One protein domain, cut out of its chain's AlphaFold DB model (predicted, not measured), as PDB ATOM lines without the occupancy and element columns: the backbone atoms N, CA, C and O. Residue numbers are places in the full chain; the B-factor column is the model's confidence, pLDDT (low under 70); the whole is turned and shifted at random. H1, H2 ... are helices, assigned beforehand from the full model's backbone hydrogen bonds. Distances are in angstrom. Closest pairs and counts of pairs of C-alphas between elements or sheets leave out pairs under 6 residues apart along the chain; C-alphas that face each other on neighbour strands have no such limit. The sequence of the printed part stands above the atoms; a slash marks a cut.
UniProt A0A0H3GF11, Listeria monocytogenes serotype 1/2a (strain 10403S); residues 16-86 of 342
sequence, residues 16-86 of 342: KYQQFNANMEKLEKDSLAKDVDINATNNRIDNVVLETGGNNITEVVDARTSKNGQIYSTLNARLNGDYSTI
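Overview. This is residues 16 to 86 of the 342 residues of a protein of Listeria monocytogenes serotype 1/2a (strain 10403S) (UniProt A0A0H3GF11). One long helix, H1, makes the longer arm of an open V, its residues 16 to 45 sticking out free; after H1 the backbone folds back into a shorter arm of H2, the loop of residues 63 to 74 and H3. The 71 printed residues hold three named helices, in the order H1, H2, H3, and no named strand: all helix. The whole is extended, radius of gyration of the C-alphas 18.9 A, and flat, spanning 55 by 34 by 14 A.

Along the chain. H1, residues 16 to 49, runs 48.3 A from C-alpha 16 at (41.825, -35.982, -26.940). H2 is residues 57 to 62. H3, residues 75 to 86, runs 16.5 A to C-alpha 86 at (10.101, -26.539, 8.499).

Arrangement. H1 and H2 are close but not clearly touching, the closest C-alphas, Val 49 and Thr 58, 6.6 A apart; they run opposite ways at a shallow tilt of 25 degrees. H2 and H3 are close but not clearly touching, the closest C-alphas, Val 60 and Leu 75, 6.4 A apart; they run the same way at a shallow tilt of 31 degrees. H1 and H3 are apart. In H1, H2 and H3 every O i to N i+4 pair is within hydrogen-bond range.

Size, cuts and confidence. The C-alphas farthest apart, Lys 16 and Asn 55, are 57.9 A apart. The printed part has no cut; link H2 to H3 is long. Residues 17 and 47 to 56 have pLDDT under 70.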
ATOM      1  N   LYS A  16      43.227 -36.326 -27.269       70.69
ATOM      2  CA  LYS A  16      41.825 -35.982 -26.940       70.69
ATOM      3  C   LYS A  16      41.548 -35.899 -25.439       70.69
ATOM      4  O   LYS A  16      40.863 -34.984 -24.993       70.69
ATOM      5  N   TYR A  17      42.084 -36.845 -24.667       69.62
ATOM      6  CA  TYR A  17      41.932 -36.854 -23.209       69.62
ATOM      7  C   TYR A  17      42.582 -35.617 -22.580       69.62
ATOM      8  O   TYR A  17      41.993 -34.966 -21.723       69.62
ATOM      9  N   GLN A  18      43.763 -35.240 -23.075       77.88
ATOM     10  CA  GLN A  18      44.477 -34.054 -22.610       77.88
ATOM     11  C   GLN A  18      43.727 -32.765 -22.974       77.88
ATOM     12  O   GLN A  18      43.575 -31.901 -22.119       77.88
ATOM     13  N   GLN A  19      43.182 -32.656 -24.191       80.12
ATOM     14  CA  GLN A  19      42.373 -31.500 -24.606       80.12
ATOM     15  C   GLN A  19      41.062 -31.381 -23.811       80.12
ATOM     16  O   GLN A  19      40.667 -30.278 -23.434       80.12
ATOM     17  N   PHE A  20      40.380 -32.498 -23.531       81.12
ATOM     18  CA  PHE A  20      39.168 -32.496 -22.708       81.12
ATOM     19  C   PHE A  20      39.462 -32.052 -21.272       81.12
ATOM     20  O   PHE A  20      38.797 -31.144 -20.776       81.12
ATOM     21  N   ASN A  21      40.488 -32.627 -20.639       81.19
ATOM     22  CA  ASN A  21      40.883 -32.244 -19.285       81.19
ATOM     23  C   ASN A  21      41.314 -30.777 -19.222       81.19
ATOM     24  O   ASN A  21      40.850 -30.055 -18.349       81.19
ATOM     25  N   ALA A  22      42.092 -30.300 -20.198       84.44
ATOM     26  CA  ALA A  22      42.485 -28.895 -20.274       84.44
ATOM     27  C   ALA A  22      41.274 -27.952 -20.417       84.44
ATOM     28  O   ALA A  22      41.253 -26.870 -19.832       84.44
ATOM     29  N   ASN A  23      40.240 -28.340 -21.171       87.88
ATOM     30  CA  ASN A  23      38.997 -27.571 -21.246       87.88
ATOM     31  C   ASN A  23      38.187 -27.632 -19.942       87.88
ATOM     32  O   ASN A  23      37.610 -26.614 -19.560       87.88
ATOM     33  N   MET A  24      38.151 -28.777 -19.252       87.62
ATOM     34  CA  MET A  24      37.493 -28.886 -17.946       87.62
ATOM     35  C   MET A  24      38.192 -28.052 -16.877       87.62
ATOM     36  O   MET A  24      37.512 -27.327 -16.160       87.62
ATOM     37  N   GLU A  25      39.522 -28.054 -16.832       88.75
ATOM     38  CA  GLU A  25      40.299 -27.185 -15.942       88.75
ATOM     39  C   GLU A  25      40.043 -25.699 -16.241       88.75
ATOM     40  O   GLU A  25      39.881 -24.891 -15.325       88.75
ATOM     41  N   LYS A  26      39.950 -25.315 -17.526       89.50
ATOM     42  CA  LYS A  26      39.575 -23.944 -17.922       89.50
ATOM     43  C   LYS A  26      38.171 -23.576 -17.431       89.50
ATOM     44  O   LYS A  26      37.980 -22.454 -16.971       89.50
ATOM     45  N   LEU A  27      37.206 -24.492 -17.531       89.31
ATOM     46  CA  LEU A  27      35.834 -24.285 -17.055       89.31
ATOM     47  C   LEU A  27      35.761 -24.185 -15.533       89.31
ATOM     48  O   LEU A  27      35.123 -23.271 -15.022       89.31
ATOM     49  N   GLU A  28      36.433 -25.084 -14.818       88.69
ATOM     50  CA  GLU A  28      36.505 -25.067 -13.359       88.69
ATOM     51  C   GLU A  28      37.133 -23.760 -12.866       88.69
ATOM     52  O   GLU A  28      36.574 -23.088 -12.004       88.69
ATOM     53  N   LYS A  29      38.235 -23.329 -13.487       87.88
ATOM     54  CA  LYS A  29      38.890 -22.063 -13.155       87.88
ATOM     55  C   LYS A  29      38.010 -20.844 -13.440       87.88
ATOM     56  O   LYS A  29      38.005 -19.917 -12.636       87.88
ATOM     57  N   ASP A  30      37.283 -20.824 -14.559       89.25
ATOM     58  CA  ASP A  30      36.332 -19.746 -14.879       89.25
ATOM     59  C   ASP A  30      35.145 -19.734 -13.909       89.25
ATOM     60  O   ASP A  30      34.699 -18.665 -13.504       89.25
ATOM     61  N   SER A  31      34.668 -20.910 -13.492       88.81
ATOM     62  CA  SER A  31      33.615 -21.037 -12.481       88.81
ATOM     63  C   SER A  31      34.083 -20.509 -11.128       88.81
ATOM     64  O   SER A  31      33.418 -19.658 -10.552       88.81
ATOM     65  N   LEU A  32      35.263 -20.929 -10.663       87.06
ATOM     66  CA  LEU A  32      35.851 -20.443  -9.413       87.06
ATOM     67  C   LEU A  32      36.113 -18.933  -9.456       87.06
ATOM     68  O   LEU A  32      35.868 -18.235  -8.475       87.06
ATOM     69  N   ALA A  33      36.587 -18.408 -10.590       85.31
ATOM     70  CA  ALA A  33      36.774 -16.970 -10.771       85.31
ATOM     71  C   ALA A  33      35.440 -16.214 -10.699       85.31
ATOM     72  O   ALA A  33      35.353 -15.194 -10.021       85.31
ATOM     73  N   LYS A  34      34.383 -16.741 -11.329       88.56
ATOM     74  CA  LYS A  34      33.032 -16.179 -11.227       88.56
ATOM     75  C   LYS A  34      32.487 -16.235  -9.809       88.56
ATOM     76  O   LYS A  34      31.890 -15.258  -9.383       88.56
ATOM     77  N   ASP A  35      32.710 -17.317  -9.070       87.31
ATOM     78  CA  ASP A  35      32.289 -17.408  -7.670       87.31
ATOM     79  C   ASP A  35      32.991 -16.345  -6.815       87.31
ATOM     80  O   ASP A  35      32.358 -15.696  -5.983       87.31
ATOM     81  N   VAL A  36      34.286 -16.099  -7.057       82.69
ATOM     82  CA  VAL A  36      35.030 -15.003  -6.416       82.69
ATOM     83  C   VAL A  36      34.452 -13.638  -6.797       82.69
ATOM     84  O   VAL A  36      34.224 -12.820  -5.907       82.69
ATOM     85  N   ASP A  37      34.172 -13.389  -8.078       85.00
ATOM     86  CA  ASP A  37      33.607 -12.119  -8.555       85.00
ATOM     87  C   ASP A  37      32.181 -11.878  -8.031       85.00
ATOM     88  O   ASP A  37      31.840 -10.754  -7.650       85.00
ATOM     89  N   ILE A  38      31.351 -12.922  -7.970       89.56
ATOM     90  CA  ILE A  38      30.001 -12.886  -7.394       89.56
ATOM     91  C   ILE A  38      30.095 -12.576  -5.903       89.56
ATOM     92  O   ILE A  38      29.426 -11.658  -5.438       89.56
ATOM     93  N   ASN A  39      30.973 -13.261  -5.164       83.75
ATOM     94  CA  ASN A  39      31.195 -12.984  -3.745       83.75
ATOM     95  C   ASN A  39      31.706 -11.555  -3.515       83.75
ATOM     96  O   ASN A  39      31.212 -10.857  -2.634       83.75
ATOM     97  N   ALA A  40      32.658 -11.081  -4.323       81.31
ATOM     98  CA  ALA A  40      33.164  -9.715  -4.239       81.31
ATOM     99  C   ALA A  40      32.076  -8.677  -4.556       81.31
ATOM    100  O   ALA A  40      32.017  -7.625  -3.918       81.31
ATOM    101  N   THR A  41      31.205  -8.966  -5.523       81.69
ATOM    102  CA  THR A  41      30.071  -8.107  -5.884       81.69
ATOM    103  C   THR A  41      29.034  -8.072  -4.766       81.69
ATOM    104  O   THR A  41      28.640  -6.979  -4.368       81.69
ATOM    105  N   ASN A  42      28.665  -9.227  -4.208       81.06
ATOM    106  CA  ASN A  42      27.755  -9.327  -3.068       81.06
ATOM    107  C   ASN A  42      28.306  -8.561  -1.863       81.06
ATOM    108  O   ASN A  42      27.646  -7.649  -1.391       81.06
ATOM    109  N   ASN A  43      29.569  -8.780  -1.480       77.44
ATOM    110  CA  ASN A  43      30.204  -8.043  -0.381       77.44
ATOM    111  C   ASN A  43      30.213  -6.520  -0.606       77.44
ATOM    112  O   ASN A  43      30.086  -5.740   0.336       77.44
ATOM    113  N   ARG A  44      30.388  -6.059  -1.855       75.56
ATOM    114  CA  ARG A  44      30.320  -4.625  -2.187       75.56
ATOM    115  C   ARG A  44      28.896  -4.084  -2.123       75.56
ATOM    116  O   ARG A  44      28.727  -2.943  -1.701       75.56
ATOM    117  N   ILE A  45      27.905  -4.864  -2.555       75.50
ATOM    118  CA  ILE A  45      26.484  -4.528  -2.416       75.50
ATOM    119  C   ILE A  45      26.142  -4.447  -0.930       75.50
ATOM    120  O   ILE A  45      25.645  -3.412  -0.504       75.50
ATOM    121  N   ASP A  46      26.521  -5.443  -0.135       70.06
ATOM    122  CA  ASP A  46      26.321  -5.481   1.314       70.06
ATOM    123  C   ASP A  46      26.956  -4.265   1.999       70.06
ATOM    124  O   ASP A  46      26.302  -3.555   2.758       70.06
ATOM    125  N   ASN A  47      28.199  -3.922   1.654       69.31
ATOM    126  CA  ASN A  47      28.879  -2.759   2.224       69.31
ATOM    127  C   ASN A  47      28.207  -1.415   1.858       69.31
ATOM    128  O   ASN A  47      28.234  -0.466   2.637       69.31
ATOM    129  N   VAL A  48      27.599  -1.303   0.672       68.69
ATOM    130  CA  VAL A  48      26.909  -0.075   0.224       68.69
ATOM    131  C   VAL A  48      25.472  -0.002   0.751       68.69
ATOM    132  O   VAL A  48      24.975   1.081   1.070       68.69
ATOM    133  N   VAL A  49      24.797  -1.142   0.838       66.31
ATOM    134  CA  VAL A  49      23.361  -1.243   1.108       66.31
ATOM    135  C   VAL A  49      23.069  -1.511   2.584       66.31
ATOM    136  O   VAL A  49      22.092  -0.981   3.106       66.31
ATOM    137  N   LEU A  50      23.903  -2.286   3.273       62.97
ATOM    138  CA  LEU A  50      23.669  -2.748   4.645       62.97
ATOM    139  C   LEU A  50      24.545  -1.996   5.664       62.97
ATOM    140  O   LEU A  50      24.040  -1.562   6.697       62.97
ATOM    141  N   GLU A  51      25.823  -1.745   5.357       63.09
ATOM    142  CA  GLU A  51      26.785  -1.174   6.324       63.09
ATOM    143  C   GLU A  51      26.859   0.368   6.362       63.09
ATOM    144  O   GLU A  51      27.594   0.944   7.164       63.09
ATOM    145  N   THR A  52      26.070   1.088   5.559       59.84
ATOM    146  CA  THR A  52      26.124   2.567   5.494       59.84
ATOM    147  C   THR A  52      25.499   3.293   6.699       59.84
ATOM    148  O   THR A  52      25.546   4.520   6.785       59.84
ATOM    149  N   GLY A  53      24.992   2.548   7.683       59.78
ATOM    150  CA  GLY A  53      24.557   3.044   8.989       59.78
ATOM    151  C   GLY A  53      23.495   2.115   9.560       59.78
ATOM    152  O   GLY A  53      22.412   2.039   8.992       59.78
ATOM    153  N   GLY A  54      23.803   1.409  10.655       57.47
ATOM    154  CA  GLY A  54      23.083   0.240  11.208       57.47
ATOM    155  C   GLY A  54      21.617   0.399  11.660       57.47
ATOM    156  O   GLY A  54      21.188  -0.303  12.564       57.47
ATOM    157  N   ASN A  55      20.850   1.303  11.043       64.31
ATOM    158  CA  ASN A  55      19.398   1.476  11.161       64.31
ATOM    159  C   ASN A  55      18.697   1.352   9.785       64.31
ATOM    160  O   ASN A  55      17.632   1.939   9.575       64.31
ATOM    161  N   ASN A  56      19.309   0.676   8.803       66.12
ATOM    162  CA  ASN A  56      18.860   0.753   7.414       66.12
ATOM    163  C   ASN A  56      17.674  -0.185   7.118       66.12
ATOM    164  O   ASN A  56      17.751  -1.399   7.289       66.12
ATOM    165  N   ILE A  57      16.579   0.369   6.589       74.62
ATOM    166  CA  ILE A  57      15.385  -0.395   6.183       74.62
ATOM    167  C   ILE A  57      15.681  -1.397   5.056       74.62
ATOM    168  O   ILE A  57      14.948  -2.372   4.889       74.62
ATOM    169  N   THR A  58      16.755  -1.166   4.300       76.94
ATOM    170  CA  THR A  58      17.128  -1.976   3.137       76.94
ATOM    171  C   THR A  58      17.555  -3.393   3.514       76.94
ATOM    172  O   THR A  58      17.189  -4.321   2.801       76.94
ATOM    173  N   GLU A  59      18.193  -3.590   4.675       76.25
ATOM    174  CA  GLU A  59      18.500  -4.923   5.225       76.25
ATOM    175  C   GLU A  59      17.223  -5.738   5.455       76.25
ATOM    176  O   GLU A  59      17.094  -6.885   5.028       76.25
ATOM    177  N   VAL A  60      16.215  -5.111   6.065       82.56
ATOM    178  CA  VAL A  60      14.924  -5.749   6.348       82.56
ATOM    179  C   VAL A  60      14.110  -5.973   5.071       82.56
ATOM    180  O   VAL A  60      13.237  -6.839   5.057       82.56
ATOM    181  N   VAL A  61      14.317  -5.179   4.016       82.44
ATOM    182  CA  VAL A  61      13.684  -5.393   2.703       82.44
ATOM    183  C   VAL A  61      14.343  -6.558   1.975       82.44
ATOM    184  O   VAL A  61      13.619  -7.396   1.446       82.44
ATOM    185  N   ASP A  62      15.668  -6.654   2.001       81.94
ATOM    186  CA  ASP A  62      16.400  -7.753   1.373       81.94
ATOM    187  C   ASP A  62      16.095  -9.101   2.046       81.94
ATOM    188  O   ASP A  62      15.686 -10.058   1.386       81.94
ATOM    189  N   ALA A  63      16.101  -9.137   3.384       84.19
ATOM    190  CA  ALA A  63      15.803 -10.331   4.176       84.19
ATOM    191  C   ALA A  63      14.376 -10.896   3.982       84.19
ATOM    192  O   ALA A  63      14.080 -11.992   4.472       84.19
ATOM    193  N   ARG A  64      13.480 -10.169   3.291       88.69
ATOM    194  CA  ARG A  64      12.147 -10.649   2.872       88.69
ATOM    195  C   ARG A  64      12.201 -11.592   1.687       88.69
ATOM    196  O   ARG A  64      11.183 -12.210   1.401       88.69
ATOM    197  N   THR A  65      13.323 -11.683   0.992       86.50
ATOM    198  CA  THR A  65      13.491 -12.607  -0.123       86.50
ATOM    199  C   THR A  65      13.961 -13.950   0.425       86.50
ATOM    200  O   THR A  65      14.958 -14.033   1.139       86.50
ATOM    201  N   SER A  66      13.224 -15.023   0.153       82.75
ATOM    202  CA  SER A  66      13.618 -16.378   0.550       82.75
ATOM    203  C   SER A  66      14.677 -16.961  -0.389       82.75
ATOM    204  O   SER A  66      14.941 -16.447  -1.476       82.75
ATOM    205  N   LYS A  67      15.253 -18.108  -0.005       82.25
ATOM    206  CA  LYS A  67      16.308 -18.803  -0.769       82.25
ATOM    207  C   LYS A  67      15.916 -19.163  -2.213       82.25
ATOM    208  O   LYS A  67      16.778 -19.265  -3.074       82.25
ATOM    209  N   ASN A  68      14.631 -19.373  -2.480       81.06
ATOM    210  CA  ASN A  68      14.079 -19.661  -3.810       81.06
ATOM    211  C   ASN A  68      13.659 -18.393  -4.586       81.06
ATOM    212  O   ASN A  68      13.030 -18.509  -5.634       81.06
ATOM    213  N   GLY A  69      13.995 -17.196  -4.090       81.81
ATOM    214  CA  GLY A  69      13.734 -15.921  -4.761       81.81
ATOM    215  C   GLY A  69      12.313 -15.373  -4.587       81.81
ATOM    216  O   GLY A  69      11.950 -14.412  -5.263       81.81
ATOM    217  N   GLN A  70      11.491 -15.953  -3.703       85.81
ATOM    218  CA  GLN A  70      10.156 -15.429  -3.403       85.81
ATOM    219  C   GLN A  70      10.263 -14.217  -2.468       85.81
ATOM    220  O   GLN A  70      10.875 -14.291  -1.405       85.81
ATOM    221  N   ILE A  71       9.634 -13.104  -2.851       88.81
ATOM    222  CA  ILE A  71       9.640 -11.854  -2.082       88.81
ATOM    223  C   ILE A  71       8.383 -11.781  -1.210       88.81
ATOM    224  O   ILE A  71       7.261 -11.866  -1.712       88.81
ATOM    225  N   TYR A  72       8.559 -11.589   0.096       88.44
ATOM    226  CA  TYR A  72       7.467 -11.461   1.062       88.44
ATOM    227  C   TYR A  72       7.174  -9.991   1.401       88.44
ATOM    228  O   TYR A  72       8.051  -9.128   1.371       88.44
ATOM    229  N   SER A  73       5.931  -9.682   1.781       89.56
ATOM    230  CA  SER A  73       5.518  -8.309   2.123       89.56
ATOM    231  C   SER A  73       6.236  -7.754   3.361       89.56
ATOM    232  O   SER A  73       6.498  -6.553   3.450       89.56
ATOM    233  N   THR A  74       6.594  -8.626   4.306       90.25
ATOM    234  CA  THR A  74       7.322  -8.300   5.539       90.25
ATOM    235  C   THR A  74       8.287  -9.426   5.901       90.25
ATOM    236  O   THR A  74       8.066 -10.578   5.523       90.25
ATOM    237  N   LEU A  75       9.343  -9.112   6.660       87.06
ATOM    238  CA  LEU A  75      10.290 -10.124   7.146       87.06
ATOM    239  C   LEU A  75       9.574 -11.157   8.028       87.06
ATOM    240  O   LEU A  75       9.808 -12.352   7.905       87.06
ATOM    241  N   ASN A  76       8.632 -10.699   8.854       90.12
ATOM    242  CA  ASN A  76       7.804 -11.566   9.686       90.12
ATOM    243  C   ASN A  76       6.992 -12.576   8.854       90.12
ATOM    244  O   ASN A  76       6.904 -13.742   9.222       90.12
ATOM    245  N   ALA A  77       6.434 -12.160   7.709       88.88
ATOM    246  CA  ALA A  77       5.717 -13.070   6.814       88.88
ATOM    247  C   ALA A  77       6.638 -14.153   6.230       88.88
ATOM    248  O   ALA A  77       6.232 -15.310   6.158       88.88
ATOM    249  N   ARG A  78       7.880 -13.796   5.874       91.75
ATOM    250  CA  ARG A  78       8.890 -14.764   5.427       91.75
ATOM    251  C   ARG A  78       9.253 -15.746   6.544       91.75
ATOM    252  O   ARG A  78       9.184 -16.947   6.329       91.75
ATOM    253  N   LEU A  79       9.592 -15.244   7.734       92.19
ATOM    254  CA  LEU A  79       9.971 -16.079   8.880       92.19
ATOM    255  C   LEU A  79       8.853 -17.051   9.264       92.19
ATOM    256  O   LEU A  79       9.120 -18.231   9.467       92.19
ATOM    257  N   ASN A  80       7.601 -16.588   9.294       90.88
ATOM    258  CA  ASN A  80       6.453 -17.450   9.568       90.88
ATOM    259  C   ASN A  80       6.245 -18.505   8.475       90.88
ATOM    260  O   ASN A  80       5.923 -19.646   8.799       90.88
ATOM    261  N   GLY A  81       6.431 -18.147   7.200       88.62
ATOM    262  CA  GLY A  81       6.344 -19.083   6.078       88.62
ATOM    263  C   GLY A  81       7.420 -20.168   6.136       88.62
ATOM    264  O   GLY A  81       7.096 -21.353   6.116       88.62
ATOM    265  N   ASP A  82       8.685 -19.768   6.286       89.25
ATOM    266  CA  ASP A  82       9.824 -20.684   6.413       89.25
ATOM    267  C   ASP A  82       9.644 -21.609   7.630       89.25
ATOM    268  O   ASP A  82       9.784 -22.827   7.516       89.25
ATOM    269  N   TYR A  83       9.269 -21.050   8.787       91.06
ATOM    270  CA  TYR A  83       9.064 -21.822  10.014       91.06
ATOM    271  C   TYR A  83       7.884 -22.793   9.902       91.06
ATOM    272  O   TYR A  83       7.971 -23.914  10.395       91.06
ATOM    273  N   SER A  84       6.801 -22.401   9.223       90.62
ATOM    274  CA  SER A  84       5.650 -23.283   8.987       90.62
ATOM    275  C   SER A  84       6.019 -24.465   8.092       90.62
ATOM    276  O   SER A  84       5.636 -25.591   8.396       90.62
ATOM    277  N   THR A  85       6.801 -24.231   7.032       90.88
ATOM    278  CA  THR A  85       7.304 -25.301   6.156       90.88
ATOM    279  C   THR A  85       8.218 -26.249   6.928       90.88
ATOM    280  O   THR A  85       7.972 -27.448   6.941       90.88
ATOM    281  N   ILE A  86       9.200 -25.720   7.670       93.62
ATOM    282  CA  ILE A  86      10.101 -26.539   8.499       93.62
ATOM    283  C   ILE A  86       9.312 -27.354   9.533       93.62
ATOM    284  O   ILE A  86       9.605 -28.529   9.742       93.62
TER     285      ILE A  86